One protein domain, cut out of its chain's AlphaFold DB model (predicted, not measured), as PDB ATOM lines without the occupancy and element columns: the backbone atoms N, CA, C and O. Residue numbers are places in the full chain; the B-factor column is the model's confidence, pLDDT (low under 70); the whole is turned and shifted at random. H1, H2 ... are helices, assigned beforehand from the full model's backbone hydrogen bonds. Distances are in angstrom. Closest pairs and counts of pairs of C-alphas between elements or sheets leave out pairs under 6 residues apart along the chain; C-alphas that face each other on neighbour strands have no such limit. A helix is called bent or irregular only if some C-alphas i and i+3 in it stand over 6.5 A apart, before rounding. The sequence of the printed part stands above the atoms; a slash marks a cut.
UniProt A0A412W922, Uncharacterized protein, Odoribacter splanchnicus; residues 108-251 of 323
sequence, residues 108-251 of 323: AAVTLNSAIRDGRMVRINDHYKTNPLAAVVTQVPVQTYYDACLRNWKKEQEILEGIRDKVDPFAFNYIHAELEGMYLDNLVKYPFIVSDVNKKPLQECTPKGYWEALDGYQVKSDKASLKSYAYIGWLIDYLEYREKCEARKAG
ATOM      1  N   ALA A 108       8.500 -17.042  26.382       98.00
ATOM      2  CA  ALA A 108       8.494 -16.875  27.836       98.00
ATOM      3  C   ALA A 108       8.970 -15.471  28.257       98.00
ATOM      4  O   ALA A 108       8.330 -14.831  29.091       98.00
ATOM      5  N   ALA A 109      10.032 -14.953  27.628       98.19
ATOM      6  CA  ALA A 109      10.551 -13.611  27.884       98.19
ATOM      7  C   ALA A 109       9.541 -12.523  27.490       98.19
ATOM      8  O   ALA A 109       9.311 -11.580  28.248       98.19
ATOM      9  N   VAL A 110       8.888 -12.675  26.332       98.75
ATOM     10  CA  VAL A 110       7.818 -11.773  25.876       98.75
ATOM     11  C   VAL A 110       6.636 -11.809  26.842       98.75
ATOM     12  O   VAL A 110       6.129 -10.753  27.217       98.75
ATOM     13  N   THR A 111       6.218 -13.002  27.277       98.75
ATOM     14  CA  THR A 111       5.108 -13.186  28.224       98.75
ATOM     15  C   THR A 111       5.392 -12.484  29.550       98.75
ATOM     16  O   THR A 111       4.577 -11.681  30.004       98.75
ATOM     17  N   LEU A 112       6.564 -12.734  30.141       98.69
ATOM     18  CA  LEU A 112       6.962 -12.147  31.418       98.69
ATOM     19  C   LEU A 112       7.044 -10.621  31.336       98.69
ATOM     20  O   LEU A 112       6.411  -9.914  32.115       98.69
ATOM     21  N   ASN A 113       7.794 -10.096  30.366       98.69
ATOM     22  CA  ASN A 113       8.043  -8.658  30.275       98.69
ATOM     23  C   ASN A 113       6.796  -7.870  29.838       98.69
ATOM     24  O   ASN A 113       6.611  -6.729  30.265       98.69
ATOM     25  N   SER A 114       5.884  -8.494  29.082       98.62
ATOM     26  CA  SER A 114       4.556  -7.923  28.819       98.62
ATOM     27  C   SER A 114       3.733  -7.797  30.100       98.62
ATOM     28  O   SER A 114       3.166  -6.735  30.335       98.62
ATOM     29  N   ALA A 115       3.728  -8.816  30.967       98.62
ATOM     30  CA  ALA A 115       3.027  -8.758  32.252       98.62
ATOM     31  C   ALA A 115       3.597  -7.665  33.178       98.62
ATOM     32  O   ALA A 115       2.837  -6.918  33.793       98.62
ATOM     33  N   ILE A 116       4.926  -7.493  33.213       98.25
ATOM     34  CA  ILE A 116       5.591  -6.412  33.966       98.25
ATOM     35  C   ILE A 116       5.177  -5.032  33.436       98.25
ATOM     36  O   ILE A 116       4.835  -4.129  34.209       98.25
ATOM     37  N   ARG A 117       5.174  -4.856  32.107       97.25
ATOM     38  CA  ARG A 117       4.685  -3.630  31.462       97.25
ATOM     39  C   ARG A 117       3.224  -3.373  31.823       97.25
ATOM     40  O   ARG A 117       2.892  -2.238  32.159       97.25
ATOM     41  N   ASP A 118       2.374  -4.389  31.751       97.44
ATOM     42  CA  ASP A 118       0.939  -4.263  32.015       97.44
ATOM     43  C   ASP A 118       0.678  -3.874  33.469       97.44
ATOM     44  O   ASP A 118      -0.112  -2.964  33.722       97.44
ATOM     45  N   GLY A 119       1.435  -4.440  34.414       96.75
ATOM     46  CA  GLY A 119       1.423  -4.001  35.807       96.75
ATOM     47  C   GLY A 119       1.792  -2.522  35.966       96.75
ATOM     48  O   GLY A 119       1.076  -1.762  36.620       96.75
ATOM     49  N   ARG A 120       2.830  -2.039  35.266       94.50
ATOM     50  CA  ARG A 120       3.139  -0.596  35.242       94.50
ATOM     51  C   ARG A 120       2.008   0.246  34.647       94.50
ATOM     52  O   ARG A 120       1.773   1.354  35.132       94.50
ATOM     53  N   MET A 121       1.310  -0.245  33.626       94.12
ATOM     54  CA  MET A 121       0.168   0.473  33.052       94.12
ATOM     55  C   MET A 121      -0.992   0.594  34.042       94.12
ATOM     56  O   MET A 121      -1.637   1.641  34.063       94.12
ATOM     57  N   VAL A 122      -1.209  -0.400  34.912       95.62
ATOM     58  CA  VAL A 122      -2.160  -0.280  36.031       95.62
ATOM     59  C   VAL A 122      -1.789   0.911  36.918       95.62
ATOM     60  O   VAL A 122      -2.626   1.790  37.118       95.62
ATOM     61  N   ARG A 123      -0.520   1.013  37.344       94.38
ATOM     62  CA  ARG A 123      -0.050   2.131  38.188       94.38
ATOM     63  C   ARG A 123      -0.262   3.493  37.540       94.38
ATOM     64  O   ARG A 123      -0.688   4.432  38.207       94.38
ATOM     65  N   ILE A 124       0.054   3.604  36.249       91.94
ATOM     66  CA  ILE A 124      -0.112   4.856  35.501       91.94
ATOM     67  C   ILE A 124      -1.583   5.244  35.426       91.94
ATOM     68  O   ILE A 124      -1.922   6.384  35.731       91.94
ATOM     69  N   ASN A 125      -2.448   4.306  35.040       93.56
ATOM     70  CA  ASN A 125      -3.872   4.573  34.863       93.56
ATOM     71  C   ASN A 125      -4.549   4.936  36.193       93.56
ATOM     72  O   ASN A 125      -5.431   5.791  36.228       93.56
ATOM     73  N   ASP A 126      -4.090   4.344  37.294       94.75
ATOM     74  CA  ASP A 126      -4.559   4.659  38.644       94.75
ATOM     75  C   ASP A 126      -3.905   5.921  39.239       94.75
ATOM     76  O   ASP A 126      -4.239   6.334  40.347       94.75
ATOM     77  N   HIS A 127      -2.972   6.554  38.516       93.06
ATOM     78  CA  HIS A 127      -2.181   7.701  38.978       93.06
ATOM     79  C   HIS A 127      -1.444   7.430  40.303       93.06
ATOM     80  O   HIS A 127      -1.177   8.347  41.094       93.06
ATOM     81  N   TYR A 128      -1.099   6.163  40.546       95.44
ATOM     82  CA  TYR A 128      -0.401   5.736  41.747       95.44
ATOM     83  C   TYR A 128       1.054   6.211  41.713       95.44
ATOM     84  O   TYR A 128       1.794   5.999  40.751       95.44
ATOM     85  N   LYS A 129       1.479   6.861  42.797       93.62
ATOM     86  CA  LYS A 129       2.829   7.411  42.928       93.62
ATOM     87  C   LYS A 129       3.700   6.424  43.687       93.62
ATOM     88  O   LYS A 129       3.630   6.353  44.902       93.62
ATOM     89  N   THR A 130       4.563   5.711  42.973       92.00
ATOM     90  CA  THR A 130       5.502   4.752  43.581       92.00
ATOM     91  C   THR A 130       6.563   5.412  44.461       92.00
ATOM     92  O   THR A 130       7.203   4.717  45.238       92.00
ATOM     93  N   ASN A 131       6.758   6.732  44.355       91.25
ATOM     94  CA  ASN A 131       7.578   7.511  45.278       91.25
ATOM     95  C   ASN A 131       6.676   8.187  46.336       91.25
ATOM     96  O   ASN A 131       5.959   9.137  45.992       91.25
ATOM     97  N   PRO A 132       6.752   7.769  47.615       92.69
ATOM     98  CA  PRO A 132       6.014   8.368  48.725       92.69
ATOM     99  C   PRO A 132       6.131   9.894  48.819       92.69
ATOM    100  O   PRO A 132       5.127  10.579  49.002       92.69
ATOM    101  N   LEU A 133       7.328  10.460  48.637       93.31
ATOM    102  CA  LEU A 133       7.537  11.909  48.734       93.31
ATOM    103  C   LEU A 133       6.795  12.661  47.628       93.31
ATOM    104  O   LEU A 133       6.230  13.723  47.879       93.31
ATOM    105  N   ALA A 134       6.716  12.091  46.423       93.25
ATOM    106  CA  ALA A 134       5.921  12.675  45.348       93.25
ATOM    107  C   ALA A 134       4.424  12.702  45.709       93.25
ATOM    108  O   ALA A 134       3.722  13.657  45.367       93.25
ATOM    109  N   ALA A 135       3.925  11.691  46.427       94.94
ATOM    110  CA  ALA A 135       2.559  11.689  46.950       94.94
ATOM    111  C   ALA A 135       2.338  12.738  48.039       94.94
ATOM    112  O   ALA A 135       1.306  13.405  48.017       94.94
ATOM    113  N   VAL A 136       3.306  12.945  48.936       93.94
ATOM    114  CA  VAL A 136       3.227  14.015  49.944       93.94
ATOM    115  C   VAL A 136       3.209  15.398  49.293       93.94
ATOM    116  O   VAL A 136       2.318  16.194  49.580       93.94
ATOM    117  N   VAL A 137       4.138  15.676  48.372       93.56
ATOM    118  CA  VAL A 137       4.253  16.986  47.701       93.56
ATOM    119  C   VAL A 137       3.007  17.318  46.877       93.56
ATOM    120  O   VAL A 137       2.592  18.471  46.812       93.56
ATOM    121  N   THR A 138       2.374  16.308  46.281       93.44
ATOM    122  CA  THR A 138       1.107  16.469  45.545       93.44
ATOM    123  C   THR A 138      -0.135  16.329  46.427       93.44
ATOM    124  O   THR A 138      -1.240  16.233  45.901       93.44
ATOM    125  N   GLN A 139       0.045  16.326  47.752       91.75
ATOM    126  CA  GLN A 139      -1.018  16.346  48.758       91.75
ATOM    127  C   GLN A 139      -2.042  15.214  48.600       91.75
ATOM    128  O   GLN A 139      -3.236  15.404  48.827       91.75
ATOM    129  N   VAL A 140      -1.588  14.017  48.217       93.19
ATOM    130  CA  VAL A 140      -2.469  12.845  48.158       93.19
ATOM    131  C   VAL A 140      -2.937  12.517  49.583       93.19
ATOM    132  O   VAL A 140      -2.093  12.360  50.469       93.19
ATOM    133  N   PRO A 141      -4.252  12.396  49.845       92.94
ATOM    134  CA  PRO A 141      -4.735  12.008  51.166       92.94
ATOM    135  C   PRO A 141      -4.205  10.631  51.572       92.94
ATOM    136  O   PRO A 141      -4.152   9.713  50.752       92.94
ATOM    137  N   VAL A 142      -3.870  10.465  52.857       93.94
ATOM    138  CA  VAL A 142      -3.256   9.230  53.373       93.94
ATOM    139  C   VAL A 142      -4.075   7.990  53.044       93.94
ATOM    140  O   VAL A 142      -3.533   7.028  52.503       93.94
ATOM    141  N   GLN A 143      -5.380   8.025  53.324       95.50
ATOM    142  CA  GLN A 143      -6.263   6.894  53.044       95.50
ATOM    143  C   GLN A 143      -6.312   6.582  51.543       95.50
ATOM    144  O   GLN A 143      -6.194   5.427  51.155       95.50
ATOM    145  N   THR A 144      -6.397   7.610  50.692       95.75
ATOM    146  CA  THR A 144      -6.410   7.445  49.232       95.75
ATOM    147  C   THR A 144      -5.132   6.784  48.722       95.75
ATOM    148  O   THR A 144      -5.204   5.863  47.911       95.75
ATOM    149  N   TYR A 145      -3.965   7.221  49.204       95.56
ATOM    150  CA  TYR A 145      -2.692   6.605  48.833       95.56
ATOM    151  C   TYR A 145      -2.608   5.154  49.304       95.56
ATOM    152  O   TYR A 145      -2.188   4.286  48.543       95.56
ATOM    153  N   TYR A 146      -3.020   4.887  50.543       95.69
ATOM    154  CA  TYR A 146      -2.990   3.555  51.135       95.69
ATOM    155  C   TYR A 146      -3.889   2.570  50.374       95.69
ATOM    156  O   TYR A 146      -3.436   1.497  49.971       95.69
ATOM    157  N   ASP A 147      -5.128   2.969  50.081       95.69
ATOM    158  CA  ASP A 147      -6.074   2.156  49.316       95.69
ATOM    159  C   ASP A 147      -5.573   1.906  47.887       95.69
ATOM    160  O   ASP A 147      -5.708   0.797  47.365       95.69
ATOM    161  N   ALA A 148      -4.967   2.915  47.251       96.50
ATOM    162  CA  ALA A 148      -4.328   2.755  45.948       96.50
ATOM    163  C   ALA A 148      -3.140   1.786  46.026       96.50
ATOM    164  O   ALA A 148      -3.058   0.865  45.218       96.50
ATOM    165  N   CYS A 149      -2.260   1.925  47.019       96.75
ATOM    166  CA  CYS A 149      -1.106   1.047  47.219       96.75
ATOM    167  C   CYS A 149      -1.531  -0.426  47.321       96.75
ATOM    168  O   CYS A 149      -1.036  -1.262  46.567       96.75
ATOM    169  N   LEU A 150      -2.507  -0.740  48.182       95.31
ATOM    170  CA  LEU A 150      -3.036  -2.100  48.333       95.31
ATOM    171  C   LEU A 150      -3.675  -2.632  47.051       95.31
ATOM    172  O   LEU A 150      -3.478  -3.793  46.688       95.31
ATOM    173  N   ARG A 151      -4.478  -1.803  46.380       96.31
ATOM    174  CA  ARG A 151      -5.222  -2.215  45.189       96.31
ATOM    175  C   ARG A 151      -4.289  -2.465  44.003       96.31
ATOM    176  O   ARG A 151      -4.447  -3.485  43.338       96.31
ATOM    177  N   ASN A 152      -3.302  -1.595  43.774       97.81
ATOM    178  CA  ASN A 152      -2.308  -1.788  42.715       97.81
ATOM    179  C   ASN A 152      -1.386  -2.972  43.023       97.81
ATOM    180  O   ASN A 152      -1.160  -3.787  42.135       97.81
ATOM    181  N   TRP A 153      -0.936  -3.126  44.276       96.56
ATOM    182  CA  TRP A 153      -0.152  -4.294  44.685       96.56
ATOM    183  C   TRP A 153      -0.881  -5.594  44.345       96.56
ATOM    184  O   TRP A 153      -0.360  -6.414  43.593       96.56
ATOM    185  N   LYS A 154      -2.124  -5.755  44.818       95.62
ATOM    186  CA  LYS A 154      -2.933  -6.950  44.536       95.62
ATOM    187  C   LYS A 154      -3.161  -7.152  43.041       95.62
ATOM    188  O   LYS A 154      -3.087  -8.284  42.573       95.62
ATOM    189  N   LYS A 155      -3.424  -6.075  42.294       98.12
ATOM    190  CA  LYS A 155      -3.706  -6.181  40.861       98.12
ATOM    191  C   LYS A 155      -2.487  -6.624  40.058       98.12
ATOM    192  O   LYS A 155      -2.622  -7.429  39.145       98.12
ATOM    193  N   GLU A 156      -1.307  -6.117  40.390       97.19
ATOM    194  CA  GLU A 156      -0.079  -6.537  39.721       97.19
ATOM    195  C   GLU A 156       0.333  -7.956  40.083       97.19
ATOM    196  O   GLU A 156       0.775  -8.690  39.200       97.19
ATOM    197  N   GLN A 157       0.120  -8.369  41.335       95.75
ATOM    198  CA  GLN A 157       0.313  -9.769  41.703       95.75
ATOM    199  C   GLN A 157      -0.630 -10.675  40.909       95.75
ATOM    200  O   GLN A 157      -0.173 -11.635  40.307       95.75
ATOM    201  N   GLU A 158      -1.914 -10.327  40.787       98.06
ATOM    202  CA  GLU A 158      -2.868 -11.078  39.959       98.06
ATOM    203  C   GLU A 158      -2.415 -11.196  38.488       98.06
ATOM    204  O   GLU A 158      -2.518 -12.270  37.892       98.06
ATOM    205  N   ILE A 159      -1.883 -10.114  37.902       98.44
ATOM    206  CA  ILE A 159      -1.347 -10.124  36.531       98.44
ATOM    207  C   ILE A 159      -0.179 -11.110  36.405       98.44
ATOM    208  O   ILE A 159      -0.145 -11.892  35.453       98.44
ATOM    209  N   LEU A 160       0.764 -11.086  37.353       98.12
ATOM    210  CA  LEU A 160       1.890 -12.017  37.353       98.12
ATOM    211  C   LEU A 160       1.422 -13.460  37.561       98.12
ATOM    212  O   LEU A 160       1.822 -14.339  36.800       98.12
ATOM    213  N   GLU A 161       0.544 -13.717  38.530       98.25
ATOM    214  CA  GLU A 161       0.004 -15.057  38.792       98.25
ATOM    215  C   GLU A 161      -0.611 -15.689  37.535       98.25
ATOM    216  O   GLU A 161      -0.395 -16.870  37.265       98.25
ATOM    217  N   GLY A 162      -1.285 -14.896  36.694       98.44
ATOM    218  CA  GLY A 162      -1.859 -15.359  35.423       98.44
ATOM    219  C   GLY A 162      -0.845 -15.879  34.390       98.44
ATOM    220  O   GLY A 162      -1.237 -16.513  33.398       98.44
ATOM    221  N   ILE A 163       0.453 -15.628  34.594       98.44
ATOM    222  CA  ILE A 163       1.542 -16.107  33.733       98.44
ATOM    223  C   ILE A 163       2.525 -17.051  34.432       98.44
ATOM    224  O   ILE A 163       3.460 -17.500  33.770       98.44
ATOM    225  N   ARG A 164       2.308 -17.406  35.709       98.25
ATOM    226  CA  ARG A 164       3.224 -18.230  36.524       98.25
ATOM    227  C   ARG A 164       3.718 -19.486  35.801       98.25
ATOM    228  O   ARG A 164       4.920 -19.700  35.701       98.25
ATOM    229  N   ASP A 165       2.802 -20.273  35.241       98.00
ATOM    230  CA  ASP A 165       3.124 -21.563  34.607       98.00
ATOM    231  C   ASP A 165       3.705 -21.432  33.185       98.00
ATOM    232  O   ASP A 165       3.966 -22.431  32.516       98.00
ATOM    233  N   LYS A 166       3.877 -20.201  32.683       98.00
ATOM    234  CA  LYS A 166       4.323 -19.908  31.308       98.00
ATOM    235  C   LYS A 166       5.743 -19.352  31.240       98.00
ATOM    236  O   LYS A 166       6.240 -19.087  30.145       98.00
ATOM    237  N   VAL A 167       6.373 -19.118  32.386       98.25
ATOM    238  CA  VAL A 167       7.654 -18.412  32.491       98.25
ATOM    239  C   VAL A 167       8.616 -19.163  33.406       98.25
ATOM    240  O   VAL A 167       8.230 -20.097  34.106       98.25
ATOM    241  N   ASP A 168       9.888 -18.768  33.390       97.31
ATOM    242  CA  ASP A 168      10.888 -19.341  34.287       97.31
ATOM    243  C   ASP A 168      10.516 -19.069  35.768       97.31
ATOM    244  O   ASP A 168      10.289 -17.910  36.133       97.31
ATOM    245  N   PRO A 169      10.455 -20.096  36.643       98.06
ATOM    246  CA  PRO A 169      10.042 -19.914  38.035       98.06
ATOM    247  C   PRO A 169      10.963 -19.002  38.851       98.06
ATOM    248  O   PRO A 169      10.500 -18.304  39.753       98.06
ATOM    249  N   PHE A 170      12.265 -18.986  38.547       97.94
ATOM    250  CA  PHE A 170      13.207 -18.095  39.218       97.94
ATOM    251  C   PHE A 170      12.940 -16.650  38.788       97.94
ATOM    252  O   PHE A 170      12.845 -15.763  39.633       97.94
ATOM    253  N   ALA A 171      12.761 -16.409  37.488       98.12
ATOM    254  CA  ALA A 171      12.407 -15.096  36.958       98.12
ATOM    255  C   ALA A 171      11.085 -14.574  37.547       98.12
ATOM    256  O   ALA A 171      11.008 -13.412  37.950       98.12
ATOM    257  N   PHE A 172      10.078 -15.448  37.653       98.56
ATOM    258  CA  PHE A 172       8.790 -15.149  38.276       98.56
ATOM    259  C   PHE A 172       8.939 -14.735  39.745       98.56
ATOM    260  O   PHE A 172       8.500 -13.651  40.128       98.56
ATOM    261  N   ASN A 173       9.584 -15.569  40.568       98.44
ATOM    262  CA  ASN A 173       9.740 -15.287  41.997       98.44
ATOM    263  C   ASN A 173      10.553 -14.008  42.232       98.44
ATOM    264  O   ASN A 173      10.231 -13.237  43.134       98.44
ATOM    265  N   TYR A 174      11.567 -13.751  41.397       98.25
ATOM    266  CA  TYR A 174      12.358 -12.531  41.495       98.25
ATOM    267  C   TYR A 174      11.486 -11.285  41.267       98.25
ATOM    268  O   TYR A 174      11.403 -10.428  42.148       98.25
ATOM    269  N   ILE A 175      10.776 -11.177  40.140       98.00
ATOM    270  CA  ILE A 175       9.963  -9.975  39.895       98.00
ATOM    271  C   ILE A 175       8.804  -9.832  40.886       98.00
ATOM    272  O   ILE A 175       8.473  -8.716  41.288       98.00
ATOM    273  N   HIS A 176       8.222 -10.948  41.330       97.62
ATOM    274  CA  HIS A 176       7.185 -10.942  42.356       97.62
ATOM    275  C   HIS A 176       7.707 -10.324  43.664       97.62
ATOM    276  O   HIS A 176       7.022  -9.492  44.265       97.62
ATOM    277  N   ALA A 177       8.918 -10.695  44.092       98.12
ATOM    278  CA  ALA A 177       9.564 -10.135  45.275       98.12
ATOM    279  C   ALA A 177       9.979  -8.666  45.082       98.12
ATOM    280  O   ALA A 177       9.776  -7.856  45.982       98.12
ATOM    281  N   GLU A 178      10.492  -8.292  43.905       97.19
ATOM    282  CA  GLU A 178      10.846  -6.899  43.582       97.19
ATOM    283  C   GLU A 178       9.629  -5.967  43.690       97.19
ATOM    284  O   GLU A 178       9.718  -4.886  44.281       97.19
ATOM    285  N   LEU A 179       8.468  -6.396  43.183       96.38
ATOM    286  CA  LEU A 179       7.225  -5.633  43.308       96.38
ATOM    287  C   LEU A 179       6.722  -5.570  44.752       96.38
ATOM    288  O   LEU A 179       6.270  -4.511  45.182       96.38
ATOM    289  N   GLU A 180       6.806  -6.662  45.516       96.06
ATOM    290  CA  GLU A 180       6.495  -6.618  46.949       96.06
ATOM    291  C   GLU A 180       7.401  -5.653  47.702       96.06
ATOM    292  O   GLU A 180       6.895  -4.856  48.482       96.06
ATOM    293  N   GLY A 181       8.710  -5.673  47.438       96.50
ATOM    294  CA  GLY A 181       9.651  -4.739  48.048       96.50
ATOM    295  C   GLY A 181       9.242  -3.286  47.818       96.50
ATOM    296  O   GLY A 181       9.195  -2.503  48.758       96.50
ATOM    297  N   MET A 182       8.846  -2.936  46.589       95.38
ATOM    298  CA  MET A 182       8.345  -1.596  46.266       95.38
ATOM    299  C   MET A 182       7.026  -1.265  46.989       95.38
ATOM    300  O   MET A 182       6.882  -0.185  47.563       95.38
ATOM    301  N   TYR A 183       6.034  -2.156  46.926       97.00
ATOM    302  CA  TYR A 183       4.694  -1.872  47.440       97.00
ATOM    303  C   TYR A 183       4.615  -1.889  48.959       97.00
ATOM    304  O   TYR A 183       3.977  -1.019  49.550       97.00
ATOM    305  N   LEU A 184       5.229  -2.882  49.594       96.06
ATOM    306  CA  LEU A 184       5.124  -3.073  51.032       96.06
ATOM    307  C   LEU A 184       5.931  -2.027  51.796       96.06
ATOM    308  O   LEU A 184       5.444  -1.505  52.799       96.06
ATOM    309  N   ASP A 185       7.081  -1.624  51.254       93.81
ATOM    310  CA  ASP A 185       7.837  -0.492  51.784       93.81
ATOM    311  C   ASP A 185       6.993   0.789  51.797       93.81
ATOM    312  O   ASP A 185       6.812   1.434  52.834       93.81
ATOM    313  N   ASN A 186       6.366   1.101  50.658       94.75
ATOM    314  CA  ASN A 186       5.458   2.236  50.536       94.75
ATOM    315  C   ASN A 186       4.274   2.144  51.505       94.75
ATOM    316  O   ASN A 186       3.879   3.157  52.087       94.75
ATOM    317  N   LEU A 187       3.706   0.948  51.668       93.19
ATOM    318  CA  LEU A 187       2.535   0.705  52.502       93.19
ATOM    319  C   LEU A 187       2.803   1.051  53.970       93.19
ATOM    320  O   LEU A 187       1.968   1.707  54.597       93.19
ATOM    321  N   VAL A 188       3.959   0.647  54.510       92.62
ATOM    322  CA  VAL A 188       4.248   0.866  55.934       92.62
ATOM    323  C   VAL A 188       4.900   2.210  56.225       92.62
ATOM    324  O   VAL A 188       4.693   2.773  57.298       92.62
ATOM    325  N   LYS A 189       5.700   2.748  55.296       91.69
ATOM    326  CA  LYS A 189       6.433   3.996  55.544       91.69
ATOM    327  C   LYS A 189       5.579   5.232  55.351       91.69
ATOM    328  O   LYS A 189       5.818   6.234  56.025       91.69
ATOM    329  N   TYR A 190       4.595   5.194  54.452       92.25
ATOM    330  CA  TYR A 190       3.888   6.405  54.044       92.25
ATOM    331  C   TYR A 190       3.275   7.209  55.207       92.25
ATOM    332  O   TYR A 190       3.516   8.417  55.249       92.25
ATOM    333  N   PRO A 191       2.595   6.597  56.200       92.56
ATOM    334  CA  PRO A 191       2.109   7.310  57.388       92.56
ATOM    335  C   PRO A 191       3.182   8.121  58.120       92.56
ATOM    336  O   PRO A 191       2.953   9.269  58.505       92.56
ATOM    337  N   PHE A 192       4.374   7.542  58.275       91.25
ATOM    338  CA  PHE A 192       5.500   8.174  58.961       91.25
ATOM    339  C   PHE A 192       6.113   9.286  58.119       91.25
ATOM    340  O   PHE A 192       6.405  10.352  58.649       91.25
ATOM    341  N   ILE A 193       6.241   9.074  56.806       93.56
ATOM    342  CA  ILE A 193       6.731  10.099  55.877       93.56
ATOM    343  C   ILE A 193       5.793  11.311  55.890       93.56
ATOM    344  O   ILE A 193       6.252  12.446  55.979       93.56
ATOM    345  N   VAL A 194       4.476  11.093  55.845       94.44
ATOM    346  CA  VAL A 194       3.487  12.182  55.903       94.44
ATOM    347  C   VAL A 194       3.545  12.895  57.254       94.44
ATOM    348  O   VAL A 194       3.535  14.124  57.283       94.44
ATOM    349  N   SER A 195       3.612  12.148  58.362       94.19
ATOM    350  CA  SER A 195       3.727  12.712  59.712       94.19
ATOM    351  C   SER A 195       4.969  13.592  59.852       94.19
ATOM    352  O   SER A 195       4.850  14.730  60.305       94.19
ATOM    353  N   ASP A 196       6.128  13.117  59.391       93.44
ATOM    354  CA  ASP A 196       7.375  13.871  59.468       93.44
ATOM    355  C   ASP A 196       7.381  15.094  58.543       93.44
ATOM    356  O   ASP A 196       7.659  16.203  58.996       93.44
ATOM    357  N   VAL A 197       7.031  14.937  57.264       94.31
ATOM    358  CA  VAL A 197       7.096  16.041  56.291       94.31
ATOM    359  C   VAL A 197       6.062  17.123  56.601       94.31
ATOM    360  O   VAL A 197       6.391  18.308  56.582       94.31
ATOM    361  N   ASN A 198       4.826  16.736  56.931       93.50
ATOM    362  CA  ASN A 198       3.745  17.689  57.201       93.50
ATOM    363  C   ASN A 198       3.658  18.107  58.676       93.50
ATOM    364  O   ASN A 198       2.764  18.878  59.022       93.50
ATOM    365  N   LYS A 199       4.542  17.590  59.542       94.50
ATOM    366  CA  LYS A 199       4.564  17.849  60.994       94.50
ATOM    367  C   LYS A 199       3.200  17.614  61.661       94.50
ATOM    368  O   LYS A 199       2.768  18.390  62.510       94.50
ATOM    369  N   LYS A 200       2.523  16.532  61.263       93.31
ATOM    370  CA  LYS A 200       1.224  16.108  61.811       93.31
ATOM    371  C   LYS A 200       1.380  14.945  62.790       93.31
ATOM    372  O   LYS A 200       2.268  14.113  62.577       93.31
ATOM    373  N   PRO A 201       0.507  14.824  63.806       93.38
ATOM    374  CA  PRO A 201       0.469  13.647  64.668       93.38
ATOM    375  C   PRO A 201       0.338  12.360  63.848       93.38
ATOM    376  O   PRO A 201      -0.480  12.278  62.931       93.38
ATOM    377  N   LEU A 202       1.119  11.330  64.188       90.75
ATOM    378  CA  LEU A 202       1.118  10.058  63.457       90.75
ATOM    379  C   LEU A 202      -0.279   9.419  63.400       90.75
ATOM    380  O   LEU A 202      -0.625   8.781  62.410       90.75
ATOM    381  N   GLN A 203      -1.095   9.617  64.435       89.75
ATOM    382  CA  GLN A 203      -2.466   9.113  64.516       89.75
ATOM    383  C   GLN A 203      -3.343   9.657  63.380       89.75
ATOM    384  O   GLN A 203      -4.129   8.904  62.814       89.75
ATOM    385  N   GLU A 204      -3.169  10.925  62.999       91.88
ATOM    386  CA  GLU A 204      -3.884  11.543  61.872       91.88
ATOM    387  C   GLU A 204      -3.369  11.052  60.513       91.88
ATOM    388  O   GLU A 204      -4.072  11.119  59.505       91.88
ATOM    389  N   CYS A 205      -2.135  10.547  60.487       94.44
ATOM    390  CA  CYS A 205      -1.480  10.014  59.300       94.44
ATOM    391  C   CYS A 205      -1.588   8.491  59.187       94.44
ATOM    392  O   CYS A 205      -1.026   7.927  58.253       94.44
ATOM    393  N   THR A 206      -2.263   7.807  60.113       94.44
ATOM    394  CA  THR A 206      -2.379   6.344  60.100       94.44
ATOM    395  C   THR A 206      -3.699   5.932  59.437       94.44
ATOM    396  O   THR A 206      -4.761   6.207  59.997       94.44
ATOM    397  N   PRO A 207      -3.677   5.277  58.262       95.50
ATOM    398  CA  PRO A 207      -4.893   4.893  57.558       95.50
ATOM    399  C   PRO A 207      -5.624   3.743  58.258       95.50
ATOM    400  O   PRO A 207      -5.050   2.958  59.019       95.50
ATOM    401  N   LYS A 208      -6.917   3.606  57.962       94.62
ATOM    402  CA  LYS A 208      -7.718   2.465  58.412       94.62
ATOM    403  C   LYS A 208      -7.148   1.166  57.834       94.62
ATOM    404  O   LYS A 208      -6.889   1.087  56.638       94.62
ATOM    405  N   GLY A 209      -7.007   0.146  58.683       92.62
ATOM    406  CA  GLY A 209      -6.459  -1.165  58.310       92.62
ATOM    407  C   GLY A 209      -4.931  -1.231  58.289       92.62
ATOM    408  O   GLY A 209      -4.379  -2.290  58.009       92.62
ATOM    409  N   TYR A 210      -4.240  -0.126  58.602       94.81
ATOM    410  CA  TYR A 210      -2.780  -0.060  58.598       94.81
ATOM    411  C   TYR A 210      -2.121  -1.147  59.451       94.81
ATOM    412  O   TYR A 210      -1.144  -1.740  59.016       94.81
ATOM    413  N   TRP A 211      -2.640  -1.401  60.653       93.81
ATOM    414  CA  TRP A 211      -2.004  -2.294  61.627       93.81
ATOM    415  C   TRP A 211      -2.211  -3.776  61.312       93.81
ATOM    416  O   TRP A 211      -1.443  -4.617  61.772       93.81
ATOM    417  N   GLU A 212      -3.244  -4.085  60.537       92.62
ATOM    418  CA  GLU A 212      -3.643  -5.432  60.133       92.62
ATOM    419  C   GLU A 212      -3.186  -5.751  58.695       92.62
ATOM    420  O   GLU A 212      -3.384  -6.857  58.196       92.62
ATOM    421  N   ALA A 213      -2.549  -4.787  58.019       90.12
ATOM    422  CA  ALA A 213      -2.205  -4.825  56.596       90.12
ATOM    423  C   ALA A 213      -1.383  -6.050  56.174       90.12
ATOM    424  O   ALA A 213      -1.470  -6.500  55.032       90.12
ATOM    425  N   LEU A 214      -0.564  -6.551  57.099       93.00
ATOM    426  CA  LEU A 214       0.393  -7.635  56.895       93.00
ATOM    427  C   LEU A 214       0.144  -8.813  57.843       93.00
ATOM    428  O   LEU A 214       1.041  -9.629  58.062       93.00
ATOM    429  N   ASP A 215      -1.057  -8.916  58.415       91.88
ATOM    430  CA  ASP A 215      -1.421 -10.084  59.211       91.88
ATOM    431  C   ASP A 215      -1.304 -11.357  58.355       91.88
ATOM    432  O   ASP A 215      -1.843 -11.459  57.253       91.88
ATOM    433  N   GLY A 216      -0.547 -12.335  58.857       91.50
ATOM    434  CA  GLY A 216      -0.283 -13.593  58.155       91.50
ATOM    435  C   GLY A 216       0.764 -13.515  57.037       91.50
ATOM    436  O   GLY A 216       1.001 -14.534  56.386       91.50
ATOM    437  N   TYR A 217       1.417 -12.365  56.823       94.88
ATOM    438  CA  TYR A 217       2.465 -12.224  55.811       94.88
ATOM    439  C   TYR A 217       3.610 -13.225  56.032       94.88
ATOM    440  O   TYR A 217       4.171 -13.328  57.126       94.88
ATOM    441  N   GLN A 218       3.970 -13.946  54.967       95.00
ATOM    442  CA  GLN A 218       5.029 -14.952  54.976       95.00
ATOM    443  C   GLN A 218       6.277 -14.415  54.283       95.00
ATOM    444  O   GLN A 218       6.244 -14.009  53.120       95.00
ATOM    445  N   VAL A 219       7.397 -14.460  55.003       97.19
ATOM    446  CA  VAL A 219       8.699 -14.078  54.461       97.19
ATOM    447  C   VAL A 219       9.149 -15.125  53.445       97.19
ATOM    448  O   VAL A 219       9.322 -16.296  53.772       97.19
ATOM    449  N   LYS A 220       9.383 -14.683  52.210       97.56
ATOM    450  CA  LYS A 220      10.017 -15.476  51.155       97.56
ATOM    451  C   LYS A 220      11.495 -15.666  51.464       97.56
ATOM    452  O   LYS A 220      12.205 -14.697  51.737       97.56
ATOM    453  N   SER A 221      11.933 -16.917  51.405       97.38
ATOM    454  CA  SER A 221      13.310 -17.334  51.672       97.38
ATOM    455  C   SER A 221      13.982 -17.986  50.467       97.38
ATOM    456  O   SER A 221      15.113 -18.450  50.580       97.38
ATOM    457  N   ASP A 222      13.286 -18.095  49.334       97.62
ATOM    458  CA  ASP A 222      13.860 -18.680  48.133       97.62
ATOM    459  C   ASP A 222      14.915 -17.749  47.520       97.62
ATOM    460  O   ASP A 222      14.876 -16.523  47.660       97.62
ATOM    461  N   LYS A 223      15.873 -18.354  46.816       96.31
ATOM    462  CA  LYS A 223      17.025 -17.653  46.247       96.31
ATOM    463  C   LYS A 223      16.629 -16.530  45.279       96.31
ATOM    464  O   LYS A 223      17.345 -15.536  45.209       96.31
ATOM    465  N   ALA A 224      15.537 -16.686  44.531       97.38
ATOM    466  CA  ALA A 224      15.110 -15.686  43.559       97.38
ATOM    467  C   ALA A 224      14.528 -14.450  44.249       97.38
ATOM    468  O   ALA A 224      14.900 -13.330  43.909       97.38
ATOM    469  N   SER A 225      13.702 -14.643  45.279       98.06
ATOM    470  CA  SER A 225      13.198 -13.533  46.094       98.06
ATOM    471  C   SER A 225      14.328 -12.789  46.811       98.06
ATOM    472  O   SER A 225      14.387 -11.561  46.784       98.06
ATOM    473  N   LEU A 226      15.289 -13.526  47.383       97.44
ATOM    474  CA  LEU A 226      16.471 -12.970  48.059       97.44
ATOM    475  C   LEU A 226      17.541 -12.424  47.099       97.44
ATOM    476  O   LEU A 226      18.647 -12.094  47.524       97.44
ATOM    477  N   LYS A 227      17.230 -12.325  45.807       94.75
ATOM    478  CA  LYS A 227      18.022 -11.565  44.844       94.75
ATOM    479  C   LYS A 227      17.582 -10.100  44.768       94.75
ATOM    480  O   LYS A 227      18.406  -9.236  44.491       94.75
ATOM    481  N   SER A 228      16.312  -9.813  45.057       96.81
ATOM    482  CA  SER A 228      15.772  -8.455  45.007       96.81
ATOM    483  C   SER A 228      16.280  -7.606  46.168       96.81
ATOM    484  O   SER A 228      15.914  -7.810  47.327       96.81
ATOM    485  N   TYR A 229      17.075  -6.583  45.850       94.19
ATOM    486  CA  TYR A 229      17.478  -5.573  46.828       94.19
ATOM    487  C   TYR A 229      16.286  -4.796  47.390       94.19
ATOM    488  O   TYR A 229      16.297  -4.461  48.574       94.19
ATOM    489  N   ALA A 230      15.251  -4.540  46.580       95.62
ATOM    490  CA  ALA A 230      14.030  -3.890  47.051       95.62
ATOM    491  C   ALA A 230      13.325  -4.749  48.109       95.62
ATOM    492  O   ALA A 230      12.952  -4.247  49.167       95.62
ATOM    493  N   TYR A 231      13.203  -6.053  47.859       98.06
ATOM    494  CA  TYR A 231      12.601  -6.998  48.792       98.06
ATOM    495  C   TYR A 231      13.406  -7.134  50.087       98.06
ATOM    496  O   TYR A 231      12.843  -7.054  51.177       98.06
ATOM    497  N   ILE A 232      14.729  -7.306  49.993       97.88
ATOM    498  CA  ILE A 232      15.587  -7.398  51.182       97.88
ATOM    499  C   ILE A 232      15.540  -6.087  51.979       97.88
ATOM    500  O   ILE A 232      15.496  -6.123  53.207       97.88
ATOM    501  N   GLY A 233      15.530  -4.938  51.295       96.44
ATOM    502  CA  GLY A 233      15.401  -3.624  51.926       96.44
ATOM    503  C   GLY A 233      14.100  -3.525  52.712       96.44
ATOM    504  O   GLY A 233      14.128  -3.231  53.902       96.44
ATOM    505  N   TRP A 234      12.993  -3.909  52.077       95.94
ATOM    506  CA  TRP A 234      11.689  -4.019  52.718       95.94
ATOM    507  C   TRP A 234      11.710  -4.909  53.972       95.94
ATOM    508  O   TRP A 234      11.098  -4.555  54.973       95.94
ATOM    509  N   LEU A 235      12.433  -6.036  53.984       97.94
ATOM    510  CA  LEU A 235      12.512  -6.884  55.183       97.94
ATOM    511  C   LEU A 235      13.114  -6.149  56.393       97.94
ATOM    512  O   LEU A 235      12.680  -6.377  57.519       97.94
ATOM    513  N   ILE A 236      14.062  -5.231  56.188       96.00
ATOM    514  CA  ILE A 236      14.595  -4.408  57.286       96.00
ATOM    515  C   ILE A 236      13.478  -3.537  57.881       96.00
ATOM    516  O   ILE A 236      13.313  -3.485  59.097       96.00
ATOM    517  N   ASP A 237      12.661  -2.916  57.033       94.12
ATOM    518  CA  ASP A 237      11.532  -2.082  57.460       94.12
ATOM    519  C   ASP A 237      10.364  -2.908  58.032       94.12
ATOM    520  O   ASP A 237       9.639  -2.459  58.924       94.12
ATOM    521  N   TYR A 238      10.203  -4.150  57.570       96.50
ATOM    522  CA  TYR A 238       9.197  -5.085  58.063       96.50
ATOM    523  C   TYR A 238       9.432  -5.461  59.530       96.50
ATOM    524  O   TYR A 238       8.465  -5.569  60.288       96.50
ATOM    525  N   LEU A 239      10.693  -5.616  59.956       95.62
ATOM    526  CA  LEU A 239      11.037  -5.786  61.372       95.62
ATOM    527  C   LEU A 239      10.458  -4.637  62.208       95.62
ATOM    528  O   LEU A 239       9.720  -4.881  63.163       95.62
ATOM    529  N   GLU A 240      10.749  -3.392  61.831       93.81
ATOM    530  CA  GLU A 240      10.269  -2.225  62.574       93.81
ATOM    531  C   GLU A 240       8.743  -2.122  62.552       93.81
ATOM    532  O   GLU A 240       8.123  -1.787  63.562       93.81
ATOM    533  N   TYR A 241       8.111  -2.419  61.413       95.19
ATOM    534  CA  TYR A 241       6.654  -2.475  61.311       95.19
ATOM    535  C   TYR A 241       6.058  -3.474  62.311       95.19
ATOM    536  O   TYR A 241       5.099  -3.145  63.018       95.19
ATOM    537  N   ARG A 242       6.634  -4.679  62.409       95.06
ATOM    538  CA  ARG A 242       6.189  -5.702  63.360       95.06
ATOM    539  C   ARG A 242       6.349  -5.245  64.804       95.06
ATOM    540  O   ARG A 242       5.385  -5.334  65.562       95.06
ATOM    541  N   GLU A 243       7.505  -4.696  65.166       94.88
ATOM    542  CA  GLU A 243       7.750  -4.183  66.519       94.88
ATOM    543  C   GLU A 243       6.782  -3.039  66.876       94.88
ATOM    544  O   GLU A 243       6.255  -2.995  67.991       94.88
ATOM    545  N   LYS A 244       6.461  -2.150  65.924       92.69
ATOM    546  CA  LYS A 244       5.433  -1.106  66.097       92.69
ATOM    547  C   LYS A 244       4.048  -1.704  66.346       92.69
ATOM    548  O   LYS A 244       3.329  -1.241  67.233       92.69
ATOM    549  N   CYS A 245       3.671  -2.737  65.590       93.62
ATOM    550  CA  CYS A 245       2.402  -3.440  65.784       93.62
ATOM    551  C   CYS A 245       2.328  -4.117  67.158       93.62
ATOM    552  O   CYS A 245       1.304  -4.023  67.835       93.62
ATOM    553  N   GLU A 246       3.403  -4.778  67.587       94.19
ATOM    554  CA  GLU A 246       3.502  -5.451  68.885       94.19
ATOM    555  C   GLU A 246       3.451  -4.450  70.048       94.19
ATOM    556  O   GLU A 246       2.670  -4.637  70.986       94.19
ATOM    557  N   ALA A 247       4.193  -3.341  69.960       94.38
ATOM    558  CA  ALA A 247       4.153  -2.265  70.949       94.38
ATOM    559  C   ALA A 247       2.740  -1.680  71.080       94.38
ATOM    560  O   ALA A 247       2.208  -1.601  72.189       94.38
ATOM    561  N   ARG A 248       2.079  -1.382  69.950       91.75
ATOM    562  CA  ARG A 248       0.684  -0.918  69.935       91.75
ATOM    563  C   ARG A 248      -0.259  -1.922  70.592       91.75
ATOM    564  O   ARG A 248      -1.056  -1.523  71.438       91.75
ATOM    565  N   LYS A 249      -0.186  -3.207  70.217       93.12
ATOM    566  CA  LYS A 249      -1.021  -4.274  70.803       93.12
ATOM    567  C   LYS A 249      -0.817  -4.378  72.320       93.12
ATOM    568  O   LYS A 249      -1.765  -4.666  73.040       93.12
ATOM    569  N   ALA A 250       0.389  -4.084  72.806       95.81
ATOM    570  CA  ALA A 250       0.727  -4.059  74.226       95.81
ATOM    571  C   ALA A 250       0.427  -2.721  74.940       95.81
ATOM    572  O   ALA A 250       0.738  -2.600  76.124       95.81
ATOM    573  N   GLY A 251      -0.120  -1.711  74.252       94.06
ATOM    574  CA  GLY A 251      -0.336  -0.371  74.817       94.06
ATOM    575  C   GLY A 251       0.961   0.371  75.165       94.06
ATOM    576  O   GLY A 251       0.961   1.232  76.042       94.06
TER     577      GLY A 251
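This is residues 108 to 251 of the 323 residues of an uncharacterized protein of Odoribacter splanchnicus (UniProt A0A412W922). Three long helices, H1, H3 and the long arm H4a of the bent helix H4, lie side by side as a small bundle with their centres in a triangle, and H5 packs slantwise on H4a. Short H2 and the short arm H4b sit together at one end of the bundle, and a long stretch with no named element, residues 199 to 228, runs back from that end to the start of H5. The printed part has 144 residues with five named helices, in the order H1, H2, H3, H4, H5, and no named strand; the class is all helix. The whole is compact, with a radius of gyration of the C-alphas of 15.9 A and spans of 48 by 33 by 21 A.

Find C-alpha 108 at (8.494, -16.875, 27.836); from there H1 runs to residue 125, 25.7 A away. H2 follows at residues 132 to 137. Pick up H3 at C-alpha 142, (-3.256, 9.230, 53.373), and trace it to residue 161, over 28.5 A. H4, residues 169 to 198, was assigned as one helix by its hydrogen bonds but is bent: C-alphas 188 and 191 are 6.9 A apart. Its arms are H4a, residues 169 to 188, 28.0 A long, and H4b, residues 191 to 198. H5 spans residues 229 to 249 over 30.3 A, has a kink of 27 degrees near residue 237, and ends at (-1.021, -4.274, 70.803).

Start at H4, the hub, which touches three other helices. H4a and H3 form a helical hairpin at a shallow tilt of 6 degrees, with Trp 153 and Tyr 183 as their closest C-alphas, 6.1 A apart. H3 touches H1 with residues 152 to 160 alone; look for the closest C-alphas at Gly 119 and Glu 156, 4.9 A apart, where the helices run opposite ways at a shallow tilt of 19 degrees. H1 and H4a are close but not clearly touching, with the C-alphas of Leu 112 and Phe 172 closest at 7.7 A. H4a also touches H5: look for the closest C-alphas at Gly 181 and Tyr 231, 3.8 A apart; the two run the same way at a steep tilt of 44 degrees. H4a and H4b stand at a steep tilt of 48 degrees. H4b touches H2, with the C-alphas of Val 136 and Val 194 closest at 6.2 A. H5 is apart from H1, H2, H3 and H4b. In H1, H2, H3, H4a and H4b every O i to N i+4 pair is within hydrogen-bond range; in H5, 16 of 17 are.

The C-alphas of Val 110 and Gly 251 are the two farthest apart, at 50.9 A. The printed part has no cut. The link from H4 to H5, 30 residues, is long; the link from H2 to H3 is tight. The mean pLDDT of the printed part is 95.4, and no printed residue is under 70.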